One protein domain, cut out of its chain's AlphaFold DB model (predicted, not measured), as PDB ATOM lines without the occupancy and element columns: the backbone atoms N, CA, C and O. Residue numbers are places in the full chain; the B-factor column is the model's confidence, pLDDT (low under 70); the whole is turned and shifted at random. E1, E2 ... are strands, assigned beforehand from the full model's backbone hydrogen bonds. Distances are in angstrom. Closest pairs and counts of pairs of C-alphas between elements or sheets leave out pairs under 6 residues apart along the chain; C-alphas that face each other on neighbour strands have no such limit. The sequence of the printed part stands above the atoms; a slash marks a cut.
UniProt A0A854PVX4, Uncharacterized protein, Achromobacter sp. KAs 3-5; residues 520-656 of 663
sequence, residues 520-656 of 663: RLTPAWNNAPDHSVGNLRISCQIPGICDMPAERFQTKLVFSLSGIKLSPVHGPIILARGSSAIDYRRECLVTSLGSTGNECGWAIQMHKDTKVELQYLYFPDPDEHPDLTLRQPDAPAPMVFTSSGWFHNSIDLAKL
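Overview. This is residues 520 to 656 of the 663 residues of an uncharacterized protein of Achromobacter sp. KAs 3-5 (UniProt A0A854PVX4). Two sheets lie face to face as a sandwich: a twisted sheet of five strands, E1, E2, E6, E5 and E4, is partly covered by a smaller one of E3, E7 and E8. The strands of the two sheets run nearly along one line; residues 574 to 580 of the link from E4 to E5 stick out, and the link from E7 to E8 reaches far from the body. The printed part has 137 residues with no named helix and eight strands, E1 to E8 along the chain; its class is all strand, though under half of the residues, 60, are in named elements. The large sheet is mixed in the order E1, E2, E6, E5, E4, and the small one, E3, E7, E8, is antiparallel. The whole is compact, with a radius of gyration of the C-alphas of 16.0 A and spans of 52 by 36 by 25 A.

Arrangement. E1, residues 520 to 526, and E2, residues 533 to 541, form a hairpin, antiparallel at 162 degrees, with N 522 and O 539 2.8 A apart. E6, residues 599 to 607, is the antiparallel neighbour of E2 at 163 degrees, with N 536 and O 604 at 2.8 A. E5, residues 587 to 596, makes a hairpin with E6 at 167 degrees, with N 591 and O 603 at 2.8 A. The edge strand E4, residues 567 to 570, is parallel to E5 at 39 degrees, with N 569 and O 588 at 2.8 A. In the other sheet, E3, residues 553 to 561, is antiparallel to E7, residues 610 to 618, at 166 degrees, with N 556 and O 615 at 2.8 A. E7 and E8, residues 639 to 641, form a hairpin at 144 degrees, with N 612 and O 641 at 2.8 A. The best planes of the facing parts are 13 degrees apart, and their centres 9.9 A; the closest C-alphas of E3 and E4 are those of Phe 559 and Ser 567, at 7.4 A.

Along the chain. E1 begins at C-alpha 520 (155.206, -30.806, 50.747) and is 19.7 A long. E2 measures 26.1 A, E3 26.5 A, E5 27.1 A, E6 24.5 A and E7 25.6 A. E4 begins at C-alpha 567 (155.459, -10.008, 34.551). E8 ends at C-alpha 641 (147.975, -23.710, 40.177).

Size, cuts and confidence. The C-alphas farthest apart, those of Gly 578 and Glu 624, are 53.4 A from each other. The printed part has no cut; its long links are E2 to E3, E4 to E5 and E7 to E8. The mean pLDDT of the printed part is 72.5, and 56 residues are under 70, among them residues 572 to 581 and 644 to 656.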
ATOM      1  N   ARG A 520     156.658 -30.884  50.532       74.94
ATOM      2  CA  ARG A 520     155.206 -30.806  50.747       74.94
ATOM      3  C   ARG A 520     154.689 -29.423  50.390       74.94
ATOM      4  O   ARG A 520     154.998 -28.448  51.069       74.94
ATOM      5  N   LEU A 521     153.868 -29.355  49.348       74.06
ATOM      6  CA  LEU A 521     153.262 -28.118  48.868       74.06
ATOM      7  C   LEU A 521     151.817 -28.008  49.369       74.06
ATOM      8  O   LEU A 521     150.995 -28.888  49.134       74.06
ATOM      9  N   THR A 522     151.498 -26.906  50.040       77.38
ATOM     10  CA  THR A 522     150.162 -26.573  50.549       77.38
ATOM     11  C   THR A 522     149.694 -25.257  49.929       77.38
ATOM     12  O   THR A 522     150.138 -24.182  50.343       77.38
ATOM     13  N   PRO A 523     148.820 -25.309  48.908       78.38
ATOM     14  CA  PRO A 523     148.244 -24.110  48.325       78.38
ATOM     15  C   PRO A 523     146.992 -23.658  49.092       78.38
ATOM     16  O   PRO A 523     146.139 -24.462  49.458       78.38
ATOM     17  N   ALA A 524     146.855 -22.351  49.280       77.38
ATOM     18  CA  ALA A 524     145.679 -21.702  49.836       77.38
ATOM     19  C   ALA A 524     145.351 -20.454  49.013       77.38
ATOM     20  O   ALA A 524     146.216 -19.616  48.771       77.38
ATOM     21  N   TRP A 525     144.099 -20.317  48.584       75.94
ATOM     22  CA  TRP A 525     143.617 -19.138  47.868       75.94
ATOM     23  C   TRP A 525     142.684 -18.336  48.768       75.94
ATOM     24  O   TRP A 525     141.698 -18.870  49.271       75.94
ATOM     25  N   ASN A 526     142.982 -17.049  48.931       74.81
ATOM     26  CA  ASN A 526     142.162 -16.118  49.693       74.81
ATOM     27  C   ASN A 526     141.699 -14.975  48.787       74.81
ATOM     28  O   ASN A 526     142.525 -14.250  48.225       74.81
ATOM     29  N   ASN A 527     140.388 -14.767  48.684       68.88
ATOM     30  CA  ASN A 527     139.795 -13.602  48.032       68.88
ATOM     31  C   ASN A 527     138.649 -13.014  48.868       68.88
ATOM     32  O   ASN A 527     137.976 -13.718  49.620       68.88
ATOM     33  N   ALA A 528     138.422 -11.708  48.728       58.06
ATOM     34  CA  ALA A 528     137.166 -11.109  49.165       58.06
ATOM     35  C   ALA A 528     136.057 -11.505  48.169       58.06
ATOM     36  O   ALA A 528     136.334 -11.570  46.962       58.06
ATOM     37  N   PRO A 529     134.817 -11.761  48.631       49.34
ATOM     38  CA  PRO A 529     133.684 -11.958  47.732       49.34
ATOM     39  C   PRO A 529     133.588 -10.769  46.764       49.34
ATOM     40  O   PRO A 529     133.798  -9.628  47.165       49.34
ATOM     41  N   ASP A 530     133.326 -11.043  45.486       57.16
ATOM     42  CA  ASP A 530     133.178 -10.053  44.404       57.16
ATOM     43  C   ASP A 530     134.450  -9.325  43.929       57.16
ATOM     44  O   ASP A 530     134.361  -8.383  43.139       57.16
ATOM     45  N   HIS A 531     135.650  -9.751  44.334       68.25
ATOM     46  CA  HIS A 531     136.904  -9.193  43.806       68.25
ATOM     47  C   HIS A 531     137.580 -10.124  42.791       68.25
ATOM     48  O   HIS A 531     137.691 -11.336  42.982       68.25
ATOM     49  N   SER A 532     138.043  -9.541  41.679       74.12
ATOM     50  CA  SER A 532     138.744 -10.254  40.601       74.12
ATOM     51  C   SER A 532     140.211 -10.551  40.921       74.12
ATOM     52  O   SER A 532     140.842 -11.324  40.204       74.12
ATOM     53  N   VAL A 533     140.746  -9.946  41.982       79.56
ATOM     54  CA  VAL A 533     142.114 -10.133  42.476       79.56
ATOM     55  C   VAL A 533     142.053 -10.867  43.811       79.56
ATOM     56  O   VAL A 533     141.252 -10.521  44.680       79.56
ATOM     57  N   GLY A 534     142.902 -11.876  43.972       80.31
ATOM     58  CA  GLY A 534     143.065 -12.611  45.222       80.31
ATOM     59  C   GLY A 534     144.527 -12.955  45.478       80.31
ATOM     60  O   GLY A 534     145.414 -12.584  44.705       80.31
ATOM     61  N   ASN A 535     144.776 -13.638  46.589       82.88
ATOM     62  CA  ASN A 535     146.105 -14.037  47.029       82.88
ATOM     63  C   ASN A 535     146.220 -15.565  47.040       82.88
ATOM     64  O   ASN A 535     145.534 -16.231  47.819       82.88
ATOM     65  N   LEU A 536     147.101 -16.105  46.197       82.75
ATOM     66  CA  LEU A 536     147.502 -17.506  46.213       82.75
ATOM     67  C   LEU A 536     148.743 -17.659  47.085       82.75
ATOM     68  O   LEU A 536     149.836 -17.235  46.718       82.75
ATOM     69  N   ARG A 537     148.577 -18.309  48.228       83.25
ATOM     70  CA  ARG A 537     149.660 -18.706  49.119       83.25
ATOM     71  C   ARG A 537     150.054 -20.145  48.802       83.25
ATOM     72  O   ARG A 537     149.271 -21.050  49.049       83.25
ATOM     73  N   ILE A 538     151.253 -20.365  48.278       83.44
ATOM     74  CA  ILE A 538     151.848 -21.695  48.108       83.44
ATOM     75  C   ILE A 538     152.908 -21.848  49.196       83.44
ATOM     76  O   ILE A 538     153.987 -21.269  49.090       83.44
ATOM     77  N   SER A 539     152.582 -22.592  50.250       81.19
ATOM     78  CA  SER A 539     153.532 -22.954  51.303       81.19
ATOM     79  C   SER A 539     154.247 -24.249  50.927       81.19
ATOM     80  O   SER A 539     153.622 -25.180  50.427       81.19
ATOM     81  N   CYS A 540     155.549 -24.313  51.153       80.12
ATOM     82  CA  CYS A 540     156.413 -25.453  50.893       80.12
ATOM     83  C   CYS A 540     157.139 -25.831  52.189       80.12
ATOM     84  O   CYS A 540     157.771 -24.992  52.836       80.12
ATOM     85  N   GLN A 541     157.039 -27.102  52.561       79.25
ATOM     86  CA  GLN A 541     157.797 -27.689  53.658       79.25
ATOM     87  C   GLN A 541     158.763 -28.711  53.078       79.25
ATOM     88  O   GLN A 541     158.345 -29.656  52.404       79.25
ATOM     89  N   ILE A 542     160.049 -28.514  53.325       76.88
ATOM     90  CA  ILE A 542     161.113 -29.361  52.807       76.88
ATOM     91  C   ILE A 542     161.562 -30.306  53.930       76.88
ATOM     92  O   ILE A 542     162.052 -29.834  54.958       76.88
ATOM     93  N   PRO A 543     161.393 -31.631  53.772       66.12
ATOM     94  CA  PRO A 543     161.791 -32.591  54.795       66.12
ATOM     95  C   PRO A 543     163.303 -32.560  55.032       66.12
ATOM     96  O   PRO A 543     164.081 -32.578  54.081       66.12
ATOM     97  N   GLY A 544     163.715 -32.554  56.301       62.81
ATOM     98  CA  GLY A 544     165.122 -32.696  56.696       62.81
ATOM     99  C   GLY A 544     165.955 -31.412  56.670       62.81
ATOM    100  O   GLY A 544     167.105 -31.446  57.095       62.81
ATOM    101  N   ILE A 545     165.395 -30.271  56.245       64.88
ATOM    102  CA  ILE A 545     166.104 -28.984  56.226       64.88
ATOM    103  C   ILE A 545     165.465 -28.026  57.233       64.88
ATOM    104  O   ILE A 545     164.329 -27.593  57.064       64.88
ATOM    105  N   CYS A 546     166.212 -27.665  58.278       57.28
ATOM    106  CA  CYS A 546     165.795 -26.634  59.238       57.28
ATOM    107  C   CYS A 546     166.291 -25.226  58.855       57.28
ATOM    108  O   CYS A 546     165.722 -24.235  59.314       57.28
ATOM    109  N   ASP A 547     167.294 -25.146  57.977       61.34
ATOM    110  CA  ASP A 547     167.965 -23.906  57.575       61.34
ATOM    111  C   ASP A 547     167.444 -23.362  56.229       61.34
ATOM    112  O   ASP A 547     166.399 -23.786  55.726       61.34
ATOM    113  N   MET A 548     168.134 -22.369  55.651       62.50
ATOM    114  CA  MET A 548     167.768 -21.800  54.352       62.50
ATOM    115  C   MET A 548     167.832 -22.872  53.244       62.50
ATOM    116  O   MET A 548     168.872 -23.511  53.095       62.50
ATOM    117  N   PRO A 549     166.783 -23.029  52.408       63.84
ATOM    118  CA  PRO A 549     166.737 -24.043  51.345       63.84
ATOM    119  C   PRO A 549     167.867 -23.967  50.298       63.84
ATOM    120  O   PRO A 549     168.093 -24.949  49.596       63.84
ATOM    121  N   ALA A 550     168.561 -22.822  50.199       64.06
ATOM    122  CA  ALA A 550     169.755 -22.563  49.380       64.06
ATOM    123  C   ALA A 550     169.742 -23.256  47.993       64.06
ATOM    124  O   ALA A 550     168.714 -23.287  47.318       64.06
ATOM    125  N   GLU A 551     170.878 -23.797  47.541       64.75
ATOM    126  CA  GLU A 551     171.014 -24.500  46.252       64.75
ATOM    127  C   GLU A 551     170.280 -25.855  46.212       64.75
ATOM    128  O   GLU A 551     170.123 -26.436  45.135       64.75
ATOM    129  N   ARG A 552     169.784 -26.338  47.362       72.69
ATOM    130  CA  ARG A 552     169.111 -27.638  47.498       72.69
ATOM    131  C   ARG A 552     167.696 -27.640  46.931       72.69
ATOM    132  O   ARG A 552     167.199 -28.703  46.582       72.69
ATOM    133  N   PHE A 553     167.034 -26.489  46.810       76.50
ATOM    134  CA  PHE A 553     165.669 -26.402  46.277       76.50
ATOM    135  C   PHE A 553     165.553 -25.325  45.196       76.50
ATOM    136  O   PHE A 553     165.305 -24.149  45.471       76.50
ATOM    137  N   GLN A 554     165.719 -25.736  43.940       80.50
ATOM    138  CA  GLN A 554     165.635 -24.850  42.781       80.50
ATOM    139  C   GLN A 554     164.209 -24.808  42.245       80.50
ATOM    140  O   GLN A 554     163.559 -25.842  42.094       80.50
ATOM    141  N   THR A 555     163.710 -23.610  41.941       83.69
ATOM    142  CA  THR A 555     162.312 -23.408  41.544       83.69
ATOM    143  C   THR A 555     162.194 -22.451  40.368       83.69
ATOM    144  O   THR A 555     163.007 -21.543  40.186       83.69
ATOM    145  N   LYS A 556     161.164 -22.652  39.552       85.50
ATOM    146  CA  LYS A 556     160.825 -21.794  38.423       85.50
ATOM    147  C   LYS A 556     159.320 -21.573  38.398       85.50
ATOM    148  O   LYS A 556     158.558 -22.525  38.256       85.50
ATOM    149  N   LEU A 557     158.918 -20.310  38.518       85.44
ATOM    150  CA  LEU A 557     157.527 -19.873  38.454       85.44
ATOM    151  C   LEU A 557     157.257 -19.160  37.128       85.44
ATOM    152  O   LEU A 557     157.999 -18.255  36.735       85.44
ATOM    153  N   VAL A 558     156.188 -19.554  36.443       88.31
ATOM    154  CA  VAL A 558     155.691 -18.888  35.235       88.31
ATOM    155  C   VAL A 558     154.221 -18.539  35.434       88.31
ATOM    156  O   VAL A 558     153.425 -19.364  35.860       88.31
ATOM    157  N   PHE A 559     153.853 -17.300  35.124       88.81
ATOM    158  CA  PHE A 559     152.506 -16.776  35.330       88.81
ATOM    159  C   PHE A 559     151.855 -16.514  33.974       88.81
ATOM    160  O   PHE A 559     152.461 -15.854  33.126       88.81
ATOM    161  N   SER A 560     150.636 -17.007  33.752       87.81
ATOM    162  CA  SER A 560     149.894 -16.747  32.516       87.81
ATOM    163  C   SER A 560     148.417 -16.433  32.757       87.81
ATOM    164  O   SER A 560     147.757 -17.068  33.573       87.81
ATOM    165  N   LEU A 561     147.882 -15.456  32.026       86.75
ATOM    166  CA  LEU A 561     146.468 -15.076  32.024       86.75
ATOM    167  C   LEU A 561     145.934 -15.191  30.593       86.75
ATOM    168  O   LEU A 561     146.417 -14.507  29.695       86.75
ATOM    169  N   SER A 562     144.967 -16.083  30.357       79.81
ATOM    170  CA  SER A 562     144.416 -16.354  29.013       79.81
ATOM    171  C   SER A 562     145.482 -16.595  27.924       79.81
ATOM    172  O   SER A 562     145.310 -16.198  26.775       79.81
ATOM    173  N   GLY A 563     146.603 -17.231  28.284       75.12
ATOM    174  CA  GLY A 563     147.729 -17.510  27.380       75.12
ATOM    175  C   GLY A 563     148.764 -16.384  27.253       75.12
ATOM    176  O   GLY A 563     149.813 -16.600  26.653       75.12
ATOM    177  N   ILE A 564     148.523 -15.210  27.845       83.44
ATOM    178  CA  ILE A 564     149.489 -14.105  27.903       83.44
ATOM    179  C   ILE A 564     150.357 -14.273  29.150       83.44
ATOM    180  O   ILE A 564     149.838 -14.435  30.253       83.44
ATOM    181  N   LYS A 565     151.683 -14.227  28.990       87.12
ATOM    182  CA  LYS A 565     152.632 -14.308  30.107       87.12
ATOM    183  C   LYS A 565     152.607 -13.009  30.922       87.12
ATOM    184  O   LYS A 565     152.746 -11.934  30.344       87.12
ATOM    185  N   LEU A 566     152.449 -13.119  32.241       86.81
ATOM    186  CA  LEU A 566     152.476 -11.981  33.164       86.81
ATOM    187  C   LEU A 566     153.901 -11.711  33.667       86.81
ATOM    188  O   LEU A 566     154.706 -12.639  33.808       86.81
ATOM    189  N   SER A 567     154.189 -10.445  33.966       86.19
ATOM    190  CA  SER A 567     155.459 -10.008  34.551       86.19
ATOM    191  C   SER A 567     155.409 -10.102  36.082       86.19
ATOM    192  O   SER A 567     154.567  -9.442  36.697       86.19
ATOM    193  N   PRO A 568     156.286 -10.892  36.727       85.06
ATOM    194  CA  PRO A 568     156.345 -10.937  38.179       85.06
ATOM    195  C   PRO A 568     157.033  -9.691  38.735       85.06
ATOM    196  O   PRO A 568     158.138  -9.337  38.326       85.06
ATOM    197  N   VAL A 569     156.393  -9.057  39.710       83.69
ATOM    198  CA  VAL A 569     156.964  -7.983  40.517       83.69
ATOM    199  C   VAL A 569     157.298  -8.573  41.883       83.69
ATOM    200  O   VAL A 569     156.414  -9.063  42.585       83.69
ATOM    201  N   HIS A 570     158.575  -8.582  42.252       81.56
ATOM    202  CA  HIS A 570     159.029  -9.183  43.506       81.56
ATOM    203  C   HIS A 570     158.910  -8.189  44.665       81.56
ATOM    204  O   HIS A 570     159.416  -7.071  44.588       81.56
ATOM    205  N   GLY A 571     158.211  -8.592  45.728       74.44
ATOM    206  CA  GLY A 571     158.090  -7.823  46.964       74.44
ATOM    207  C   GLY A 571     159.208  -8.104  47.979       74.44
ATOM    208  O   GLY A 571     160.061  -8.955  47.734       74.44
ATOM    209  N   PRO A 572     159.182  -7.432  49.145       64.81
ATOM    210  CA  PRO A 572     158.150  -6.485  49.578       64.81
ATOM    211  C   PRO A 572     158.285  -5.115  48.892       64.81
ATOM    212  O   PRO A 572     159.369  -4.543  48.838       64.81
ATOM    213  N   ILE A 573     157.171  -4.565  48.395       62.69
ATOM    214  CA  ILE A 573     157.114  -3.213  47.816       62.69
ATOM    215  C   ILE A 573     156.382  -2.306  48.802       62.69
ATOM    216  O   ILE A 573     155.218  -2.546  49.123       62.69
ATOM    217  N   ILE A 574     157.049  -1.257  49.281       54.59
ATOM    218  CA  ILE A 574     156.411  -0.206  50.079       54.59
ATOM    219  C   ILE A 574     155.790   0.789  49.096       54.59
ATOM    220  O   ILE A 574     156.501   1.552  48.447       54.59
ATOM    221  N   LEU A 575     154.465   0.765  48.957       52.03
ATOM    222  CA  LEU A 575     153.744   1.701  48.093       52.03
ATOM    223  C   LEU A 575     153.400   2.982  48.865       52.03
ATOM    224  O   LEU A 575     152.855   2.930  49.969       52.03
ATOM    225  N   ALA A 576     153.680   4.141  48.268       44.12
ATOM    226  CA  ALA A 576     153.194   5.422  48.771       44.12
ATOM    227  C   ALA A 576     151.666   5.511  48.594       44.12
ATOM    228  O   ALA A 576     151.112   5.029  47.603       44.12
ATOM    229  N   ARG A 577     150.958   6.144  49.542       35.38
ATOM    230  CA  ARG A 577     149.507   6.375  49.419       35.38
ATOM    231  C   ARG A 577     149.211   7.141  48.123       35.38
ATOM    232  O   ARG A 577     149.602   8.294  48.000       35.38
ATOM    233  N   GLY A 578     148.484   6.513  47.197       44.22
ATOM    234  CA  GLY A 578     147.967   7.154  45.981       44.22
ATOM    235  C   GLY A 578     148.680   6.817  44.665       44.22
ATOM    236  O   GLY A 578     148.232   7.294  43.628       44.22
ATOM    237  N   SER A 579     149.733   5.989  44.651       51.81
ATOM    238  CA  SER A 579     150.304   5.475  43.393       51.81
ATOM    239  C   SER A 579     149.524   4.255  42.886       51.81
ATOM    240  O   SER A 579     149.223   3.357  43.672       51.81
ATOM    241  N   SER A 580     149.211   4.212  41.584       50.34
ATOM    242  CA  SER A 580     148.483   3.119  40.918       50.34
ATOM    243  C   SER A 580     149.208   1.781  41.096       50.34
ATOM    244  O   SER A 580     150.238   1.526  40.475       50.34
ATOM    245  N   ALA A 581     148.670   0.964  41.998       66.50
ATOM    246  CA  ALA A 581     149.266  -0.260  42.502       66.50
ATOM    247  C   ALA A 581     148.994  -1.436  41.551       66.50
ATOM    248  O   ALA A 581     147.883  -1.946  41.555       66.50
ATOM    249  N   ILE A 582     150.006  -1.834  40.770       70.75
ATOM    250  CA  ILE A 582     150.139  -3.110  40.031       70.75
ATOM    251  C   ILE A 582     148.951  -3.451  39.105       70.75
ATOM    252  O   ILE A 582     147.853  -3.795  39.545       70.75
ATOM    253  N   ASP A 583     149.173  -3.442  37.787       80.50
ATOM    254  CA  ASP A 583     148.143  -3.887  36.836       80.50
ATOM    255  C   ASP A 583     148.067  -5.420  36.812       80.50
ATOM    256  O   ASP A 583     148.750  -6.074  36.028       80.50
ATOM    257  N   TYR A 584     147.183  -6.005  37.624       80.75
ATOM    258  CA  TYR A 584     147.003  -7.461  37.726       80.75
ATOM    259  C   TYR A 584     146.518  -8.162  36.438       80.75
ATOM    260  O   TYR A 584     146.351  -9.384  36.431       80.75
ATOM    261  N   ARG A 585     146.278  -7.425  35.341       80.00
ATOM    262  CA  ARG A 585     146.061  -8.003  34.001       80.00
ATOM    263  C   ARG A 585     147.360  -8.246  33.229       80.00
ATOM    264  O   ARG A 585     147.336  -8.978  32.241       80.00
ATOM    265  N   ARG A 586     148.465  -7.619  33.638       81.50
ATOM    266  CA  ARG A 586     149.793  -7.703  33.000       81.50
ATOM    267  C   ARG A 586     150.896  -8.125  33.970       81.50
ATOM    268  O   ARG A 586     151.905  -8.680  33.542       81.50
ATOM    269  N   GLU A 587     150.685  -7.901  35.257       84.50
ATOM    270  CA  GLU A 587     151.659  -8.076  36.327       84.50
ATOM    271  C   GLU A 587     151.092  -8.957  37.450       84.50
ATOM    272  O   GLU A 587     149.879  -9.109  37.602       84.50
ATOM    273  N   CYS A 588     151.965  -9.555  38.256       84.44
ATOM    274  CA  CYS A 588     151.588 -10.216  39.507       84.44
ATOM    275  C   CYS A 588     152.574  -9.840  40.616       84.44
ATOM    276  O   CYS A 588     153.765  -9.681  40.356       84.44
ATOM    277  N   LEU A 589     152.098  -9.704  41.856       85.50
ATOM    278  CA  LEU A 589     152.977  -9.437  42.998       85.50
ATOM    279  C   LEU A 589     153.376 -10.762  43.637       85.50
ATOM    280  O   LEU A 589     152.511 -11.487  44.124       85.50
ATOM    281  N   VAL A 590     154.674 -11.052  43.670       85.69
ATOM    282  CA  VAL A 590     155.229 -12.273  44.260       85.69
ATOM    283  C   VAL A 590     156.043 -11.905  45.495       85.69
ATOM    284  O   VAL A 590     157.052 -11.207  45.412       85.69
ATOM    285  N   THR A 591     155.623 -12.405  46.647       85.25
ATOM    286  CA  THR A 591     156.314 -12.251  47.935       85.25
ATOM    287  C   THR A 591     156.769 -13.611  48.436       85.25
ATOM    288  O   THR A 591     155.986 -14.555  48.407       85.25
ATOM    289  N   SER A 592     158.019 -13.736  48.884       80.62
ATOM    290  CA  SER A 592     158.497 -14.979  49.493       80.62
ATOM    291  C   SER A 592     157.865 -15.186  50.872       80.62
ATOM    292  O   SER A 592     157.719 -14.243  51.651       80.62
ATOM    293  N   LEU A 593     157.480 -16.424  51.168       75.94
ATOM    294  CA  LEU A 593     157.011 -16.860  52.480       75.94
ATOM    295  C   LEU A 593     158.180 -17.484  53.229       75.94
ATOM    296  O   LEU A 593     158.768 -18.437  52.722       75.94
ATOM    297  N   GLY A 594     158.475 -16.948  54.414       69.69
ATOM    298  CA  GLY A 594     159.526 -17.446  55.299       69.69
ATOM    299  C   GLY A 594     160.912 -17.537  54.648       69.69
ATOM    300  O   GLY A 594     161.153 -17.044  53.545       69.69
ATOM    301  N   SER A 595     161.859 -18.116  55.380       65.50
ATOM    302  CA  SER A 595     163.252 -18.275  54.941       65.50
ATOM    303  C   SER A 595     163.866 -19.598  55.397       65.50
ATOM    304  O   SER A 595     165.077 -19.762  55.332       65.50
ATOM    305  N   THR A 596     163.065 -20.537  55.895       66.81
ATOM    306  CA  THR A 596     163.539 -21.809  56.455       66.81
ATOM    307  C   THR A 596     162.871 -22.974  55.738       66.81
ATOM    308  O   THR A 596     161.785 -22.817  55.181       66.81
ATOM    309  N   GLY A 597     163.487 -24.157  55.750       59.91
ATOM    310  CA  GLY A 597     162.895 -25.354  55.138       59.91
ATOM    311  C   GLY A 597     161.533 -25.760  55.726       59.91
ATOM    312  O   GLY A 597     160.732 -26.377  55.027       59.91
ATOM    313  N   ASN A 598     161.209 -25.335  56.953       65.56
ATOM    314  CA  ASN A 598     159.903 -25.576  57.584       65.56
ATOM    315  C   ASN A 598     158.767 -24.693  57.041       65.56
ATOM    316  O   ASN A 598     157.601 -25.078  57.125       65.56
ATOM    317  N   GLU A 599     159.086 -23.516  56.504       69.75
ATOM    318  CA  GLU A 599     158.124 -22.635  55.847       69.75
ATOM    319  C   GLU A 599     158.869 -21.804  54.797       69.75
ATOM    320  O   GLU A 599     159.372 -20.712  55.070       69.75
ATOM    321  N   CYS A 600     158.963 -22.353  53.588       75.06
ATOM    322  CA  CYS A 600     159.443 -21.648  52.403       75.06
ATOM    323  C   CYS A 600     158.304 -21.579  51.380       75.06
ATOM    324  O   CYS A 600     157.408 -22.411  51.401       75.06
ATOM    325  N   GLY A 601     158.255 -20.590  50.491       84.38
ATOM    326  CA  GLY A 601     157.194 -20.549  49.478       84.38
ATOM    327  C   GLY A 601     156.886 -19.157  48.967       84.38
ATOM    328  O   GLY A 601     157.723 -18.258  49.048       84.38
ATOM    329  N   TRP A 602     155.675 -18.971  48.440       88.19
ATOM    330  CA  TRP A 602     155.281 -17.730  47.776       88.19
ATOM    331  C   TRP A 602     153.846 -17.328  48.103       88.19
ATOM    332  O   TRP A 602     152.921 -18.130  48.007       88.19
ATOM    333  N   ALA A 603     153.654 -16.060  48.447       85.69
ATOM    334  CA  ALA A 603     152.367 -15.383  48.430       85.69
ATOM    335  C   ALA A 603     152.287 -14.571  47.133       85.69
ATOM    336  O   ALA A 603     153.112 -13.683  46.905       85.69
ATOM    337  N   ILE A 604     151.326 -14.912  46.280       85.50
ATOM    338  CA  ILE A 604     151.174 -14.377  44.931       85.50
ATOM    339  C   ILE A 604     149.830 -13.656  44.850       85.50
ATOM    340  O   ILE A 604     148.777 -14.296  44.825       85.50
ATOM    341  N   GLN A 605     149.847 -12.326  44.769       85.44
ATOM    342  CA  GLN A 605     148.636 -11.568  44.458       85.44
ATOM    343  C   GLN A 605     148.456 -11.498  42.944       85.44
ATOM    344  O   GLN A 605     149.336 -11.020  42.221       85.44
ATOM    345  N   MET A 606     147.318 -11.992  42.466       83.50
ATOM    346  CA  MET A 606     147.044 -12.133  41.039       83.50
ATOM    347  C   MET A 606     145.546 -12.113  40.728       83.50
ATOM    348  O   MET A 606     144.699 -12.274  41.610       83.50
ATOM    349  N   HIS A 607     145.217 -11.934  39.449       83.62
ATOM    350  CA  HIS A 607     143.858 -12.120  38.953       83.62
ATOM    351  C   HIS A 607     143.389 -13.572  39.158       83.62
ATOM    352  O   HIS A 607     144.177 -14.509  39.032       83.62
ATOM    353  N   LYS A 608     142.100 -13.779  39.448       81.44
ATOM    354  CA  LYS A 608     141.518 -15.111  39.716       81.44
ATOM    355  C   LYS A 608     141.733 -16.123  38.576       81.44
ATOM    356  O   LYS A 608     141.937 -17.302  38.826       81.44
ATOM    357  N   ASP A 609     141.742 -15.646  37.332       82.50
ATOM    358  CA  ASP A 609     141.883 -16.486  36.131       82.50
ATOM    359  C   ASP A 609     143.356 -16.751  35.747       82.50
ATOM    360  O   ASP A 609     143.637 -17.336  34.697       82.50
ATOM    361  N   THR A 610     144.309 -16.303  36.568       83.12
ATOM    362  CA  THR A 610     145.739 -16.520  36.341       83.12
ATOM    363  C   THR A 610     146.126 -17.965  36.657       83.12
ATOM    364  O   THR A 610     145.768 -18.519  37.697       83.12
ATOM    365  N   LYS A 611     146.910 -18.564  35.760       86.44
ATOM    366  CA  LYS A 611     147.574 -19.855  35.935       86.44
ATOM    367  C   LYS A 611     149.012 -19.631  36.390       86.44
ATOM    368  O   LYS A 611     149.752 -18.874  35.758       86.44
ATOM    369  N   VAL A 612     149.404 -20.309  37.460       85.25
ATOM    370  CA  VAL A 612     150.767 -20.310  37.998       85.25
ATOM    371  C   VAL A 612     151.382 -21.676  37.748       85.25
ATOM    372  O   VAL A 612     150.954 -22.672  38.314       85.25
ATOM    373  N   GLU A 613     152.387 -21.726  36.894       87.31
ATOM    374  CA  GLU A 613     153.168 -22.920  36.605       87.31
ATOM    375  C   GLU A 613     154.399 -22.952  37.509       87.31
ATOM    376  O   GLU A 613     155.254 -22.070  37.424       87.31
ATOM    377  N   LEU A 614     154.497 -23.966  38.364       85.75
ATOM    378  CA  LEU A 614     155.650 -24.233  39.215       85.75
ATOM    379  C   LEU A 614     156.418 -25.436  38.673       85.75
ATOM    380  O   LEU A 614     155.853 -26.510  38.447       85.75
ATOM    381  N   GLN A 615     157.723 -25.259  38.522       85.69
ATOM    382  CA  GLN A 615     158.672 -26.350  38.366       85.69
ATOM    383  C   GLN A 615     159.655 -26.313  39.532       85.69
ATOM    384  O   GLN A 615     160.123 -25.230  39.887       85.69
ATOM    385  N   TYR A 616     159.964 -27.461  40.124       82.94
ATOM    386  CA  TYR A 616     160.956 -27.568  41.183       82.94
ATOM    387  C   TYR A 616     161.896 -28.760  40.978       82.94
ATOM    388  O   TYR A 616     161.522 -29.800  40.428       82.94
ATOM    389  N   LEU A 617     163.124 -28.584  41.458       82.38
ATOM    390  CA  LEU A 617     164.159 -29.603  41.552       82.38
ATOM    391  C   LEU A 617     164.725 -29.565  42.973       82.38
ATOM    392  O   LEU A 617     165.203 -28.522  43.420       82.38
ATOM    393  N   TYR A 618     164.627 -30.687  43.681       80.12
ATOM    394  CA  TYR A 618     165.072 -30.822  45.062       80.12
ATOM    395  C   TYR A 618     166.245 -31.801  45.177       80.12
ATOM    396  O   TYR A 618     166.181 -32.901  44.633       80.12
ATOM    397  N   PHE A 619     167.283 -31.406  45.906       77.88
ATOM    398  CA  PHE A 619     168.468 -32.195  46.227       77.88
ATOM    399  C   PHE A 619     168.429 -32.529  47.729       77.88
ATOM    400  O   PHE A 619     168.804 -31.681  48.542       77.88
ATOM    401  N   PRO A 620     167.920 -33.714  48.121       68.19
ATOM    402  CA  PRO A 620     167.765 -34.089  49.526       68.19
ATOM    403  C   PRO A 620     169.092 -34.169  50.282       68.19
ATOM    404  O   PRO A 620     169.161 -33.713  51.420       68.19
ATOM    405  N   ASP A 621     170.141 -34.691  49.643       69.44
ATOM    406  CA  ASP A 621     171.466 -34.829  50.243       69.44
ATOM    407  C   ASP A 621     172.567 -34.565  49.204       69.44
ATOM    408  O   ASP A 621     173.084 -35.496  48.589       69.44
ATOM    409  N   PRO A 622     172.902 -33.292  48.940       65.38
ATOM    410  CA  PRO A 622     173.918 -32.954  47.950       65.38
ATOM    411  C   PRO A 622     175.341 -33.338  48.382       65.38
ATOM    412  O   PRO A 622     176.226 -33.363  47.530       65.38
ATOM    413  N   ASP A 623     175.569 -33.598  49.676       68.69
ATOM    414  CA  ASP A 623     176.903 -33.817  50.234       68.69
ATOM    415  C   ASP A 623     177.296 -35.300  50.141       68.69
ATOM    416  O   ASP A 623     178.400 -35.613  49.687       68.69
ATOM    417  N   GLU A 624     176.389 -36.221  50.498       67.56
ATOM    418  CA  GLU A 624     176.631 -37.671  50.381       67.56
ATOM    419  C   GLU A 624     176.129 -38.257  49.047       67.56
ATOM    420  O   GLU A 624     176.711 -39.214  48.523       67.56
ATOM    421  N   HIS A 625     175.085 -37.668  48.452       65.88
ATOM    422  CA  HIS A 625     174.425 -38.177  47.244       65.88
ATOM    423  C   HIS A 625     174.070 -37.064  46.232       65.88
ATOM    424  O   HIS A 625     172.891 -36.841  45.937       65.88
ATOM    425  N   PRO A 626     175.072 -36.404  45.614       66.38
ATOM    426  CA  PRO A 626     174.859 -35.268  44.704       66.38
ATOM    427  C   PRO A 626     174.016 -35.600  43.463       66.38
ATOM    428  O   PRO A 626     173.366 -34.720  42.896       66.38
ATOM    429  N   ASP A 627     173.989 -36.870  43.054       67.25
ATOM    430  CA  ASP A 627     173.225 -37.339  41.895       67.25
ATOM    431  C   ASP A 627     171.734 -37.565  42.205       67.25
ATOM    432  O   ASP A 627     170.911 -37.708  41.291       67.25
ATOM    433  N   LEU A 628     171.355 -37.601  43.488       66.69
ATOM    434  CA  LEU A 628     169.983 -37.851  43.910       66.69
ATOM    435  C   LEU A 628     169.167 -36.563  43.766       66.69
ATOM    436  O   LEU A 628     169.279 -35.637  44.563       66.69
ATOM    437  N   THR A 629     168.320 -36.510  42.736       72.00
ATOM    438  CA  THR A 629     167.442 -35.360  42.484       72.00
ATOM    439  C   THR A 629     165.981 -35.774  42.451       72.00
ATOM    440  O   THR A 629     165.587 -36.710  41.757       72.00
ATOM    441  N   LEU A 630     165.151 -35.044  43.191       72.44
ATOM    442  CA  LEU A 630     163.709 -35.220  43.231       72.44
ATOM    443  C   LEU A 630     163.039 -34.123  42.409       72.44
ATOM    444  O   LEU A 630     163.174 -32.927  42.681       72.44
ATOM    445  N   ARG A 631     162.302 -34.545  41.385       73.88
ATOM    446  CA  ARG A 631     161.519 -33.665  40.511       73.88
ATOM    447  C   ARG A 631     160.048 -33.690  40.910       73.88
ATOM    448  O   ARG A 631     159.591 -34.580  41.628       73.88
ATOM    449  N   GLN A 632     159.293 -32.708  40.430       74.75
ATOM    450  CA  GLN A 632     157.839 -32.708  40.578       74.75
ATOM    451  C   GLN A 632     157.187 -33.939  39.900       74.75
ATOM    452  O   GLN A 632     157.774 -34.513  38.976       74.75
ATOM    453  N   PRO A 633     155.976 -34.352  40.324       65.38
ATOM    454  CA  PRO A 633     155.237 -35.412  39.644       65.38
ATOM    455  C   PRO A 633     154.951 -35.017  38.193       65.38
ATOM    456  O   PRO A 633     154.718 -33.845  37.900       65.38
ATOM    457  N   ASP A 634     154.963 -36.005  37.297       67.81
ATOM    458  CA  ASP A 634     154.781 -35.843  35.846       67.81
ATOM    459  C   ASP A 634     155.834 -34.953  35.154       67.81
ATOM    460  O   ASP A 634     155.606 -34.473  34.037       67.81
ATOM    461  N   ALA A 635     156.999 -34.725  35.778       65.06
ATOM    462  CA  ALA A 635     158.107 -34.039  35.118       65.06
ATOM    463  C   ALA A 635     158.391 -34.685  33.741       65.06
ATOM    464  O   ALA A 635     158.492 -35.910  33.652       65.06
ATOM    465  N   PRO A 636     158.519 -33.894  32.656       66.25
ATOM    466  CA  PRO A 636     158.824 -32.460  32.634       66.25
ATOM    467  C   PRO A 636     157.616 -31.498  32.677       66.25
ATOM    468  O   PRO A 636     157.819 -30.286  32.579       66.25
ATOM    469  N   ALA A 637     156.375 -31.975  32.812       78.19
ATOM    470  CA  ALA A 637     155.207 -31.091  32.864       78.19
ATOM    471  C   ALA A 637     155.208 -30.229  34.152       78.19
ATOM    472  O   ALA A 637     155.492 -30.751  35.233       78.19
ATOM    473  N   PRO A 638     154.925 -28.911  34.078       78.50
ATOM    474  CA  PRO A 638     154.834 -28.054  35.260       78.50
ATOM    475  C   PRO A 638     153.588 -28.355  36.101       78.50
ATOM    476  O   PRO A 638     152.537 -28.731  35.578       78.50
ATOM    477  N   MET A 639     153.684 -28.114  37.409       79.00
ATOM    478  CA  MET A 639     152.519 -28.076  38.292       79.00
ATOM    479  C   MET A 639     151.746 -26.783  38.046       79.00
ATOM    480  O   MET A 639     152.306 -25.701  38.182       79.00
ATOM    481  N   VAL A 640     150.466 -26.885  37.690       83.00
ATOM    482  CA  VAL A 640     149.626 -25.721  37.378       83.00
ATOM    483  C   VAL A 640     148.703 -25.425  38.553       83.00
ATOM    484  O   VAL A 640     147.859 -26.249  38.894       83.00
ATOM    485  N   PHE A 641     148.841 -24.236  39.132       82.00
ATOM    486  CA  PHE A 641     147.975 -23.710  40.177       82.00
ATOM    487  C   PHE A 641     147.037 -22.628  39.620       82.00
ATOM    488  O   PHE A 641     147.450 -21.774  38.837       82.00
ATOM    489  N   THR A 642     145.778 -22.640  40.045       79.25
ATOM    490  CA  THR A 642     144.729 -21.661  39.715       79.25
ATOM    491  C   THR A 642     144.020 -21.179  40.983       79.25
ATOM    492  O   THR A 642     144.293 -21.674  42.080       79.25
ATOM    493  N   SER A 643     143.084 -20.229  40.871       71.38
ATOM    494  CA  SER A 643     142.194 -19.896  41.992       71.38
ATOM    495  C   SER A 643     141.410 -21.128  42.450       71.38
ATOM    496  O   SER A 643     140.910 -21.871  41.601       71.38
ATOM    497  N   SER A 644     141.253 -21.316  43.763       59.97
ATOM    498  CA  SER A 644     140.334 -22.324  44.299       59.97
ATOM    499  C   SER A 644     138.961 -21.721  44.610       59.97
ATOM    500  O   SER A 644     138.819 -20.528  44.883       59.97
ATOM    501  N   GLY A 645     137.934 -22.559  44.539       51.25
ATOM    502  CA  GLY A 645     136.559 -22.252  44.919       51.25
ATOM    503  C   GLY A 645     135.895 -23.484  45.532       51.25
ATOM    504  O   GLY A 645     136.517 -24.532  45.655       51.25
ATOM    505  N   TRP A 646     134.612 -23.392  45.883       31.80
ATOM    506  CA  TRP A 646     133.883 -24.494  46.535       31.80
ATOM    507  C   TRP A 646     133.891 -25.825  45.769       31.80
ATOM    508  O   TRP A 646     133.766 -26.876  46.386       31.80
ATOM    509  N   PHE A 647     134.031 -25.786  44.442       36.59
ATOM    510  CA  PHE A 647     133.950 -26.969  43.578       36.59
ATOM    511  C   PHE A 647     135.259 -27.294  42.848       36.59
ATOM    512  O   PHE A 647     135.328 -28.297  42.142       36.59
ATOM    513  N   HIS A 648     136.294 -26.462  43.001       45.06
ATOM    514  CA  HIS A 648     137.565 -26.620  42.297       45.06
ATOM    515  C   HIS A 648     138.724 -26.254  43.219       45.06
ATOM    516  O   HIS A 648     138.800 -25.135  43.721       45.06
ATOM    517  N   ASN A 649     139.640 -27.199  43.419       52.97
ATOM    518  CA  ASN A 649     140.884 -26.940  44.129       52.97
ATOM    519  C   ASN A 649     141.840 -26.142  43.242       52.97
ATOM    520  O   ASN A 649     141.743 -26.167  42.016       52.97
ATOM    521  N   SER A 650     142.779 -25.438  43.870       54.25
ATOM    522  CA  SER A 650     143.792 -24.654  43.159       54.25
ATOM    523  C   SER A 650     144.698 -25.524  42.292       54.25
ATOM    524  O   SER A 650     145.315 -25.023  41.369       54.25
ATOM    525  N   ILE A 651     144.797 -26.816  42.585       65.31
ATOM    526  CA  ILE A 651     145.503 -27.822  41.798       65.31
ATOM    527  C   ILE A 651     144.852 -29.177  42.090       65.31
ATOM    528  O   ILE A 651     144.160 -29.338  43.100       65.31
ATOM    529  N   ASP A 652     145.069 -30.144  41.208       62.28
ATOM    530  CA  ASP A 652     144.751 -31.539  41.483       62.28
ATOM    531  C   ASP A 652     145.493 -32.011  42.748       62.28
ATOM    532  O   ASP A 652     146.726 -32.000  42.796       62.28
ATOM    533  N   LEU A 653     144.737 -32.395  43.781       60.44
ATOM    534  CA  LEU A 653     145.284 -32.819  45.075       60.44
ATOM    535  C   LEU A 653     146.160 -34.067  44.930       60.44
ATOM    536  O   LEU A 653     147.179 -34.169  45.609       60.44
ATOM    537  N   ALA A 654     145.850 -34.943  43.967       60.19
ATOM    538  CA  ALA A 654     146.653 -36.130  43.683       60.19
ATOM    539  C   ALA A 654     148.081 -35.785  43.221       60.19
ATOM    540  O   ALA A 654     148.990 -36.598  43.350       60.19
ATOM    541  N   LYS A 655     148.305 -34.568  42.701       63.22
ATOM    542  CA  LYS A 655     149.641 -34.085  42.312       63.22
ATOM    543  C   LYS A 655     150.432 -33.495  43.475       63.22
ATOM    544  O   LYS A 655     151.633 -33.285  43.334       63.22
ATOM    545  N   LEU A 656     149.773 -33.181  44.587       62.44
ATOM    546  CA  LEU A 656     150.410 -32.644  45.791       62.44
ATOM    547  C   LEU A 656     150.751 -33.735  46.801       62.44
ATOM    548  O   LEU A 656     151.667 -33.556  47.604       62.44
TER     549      LEU A 656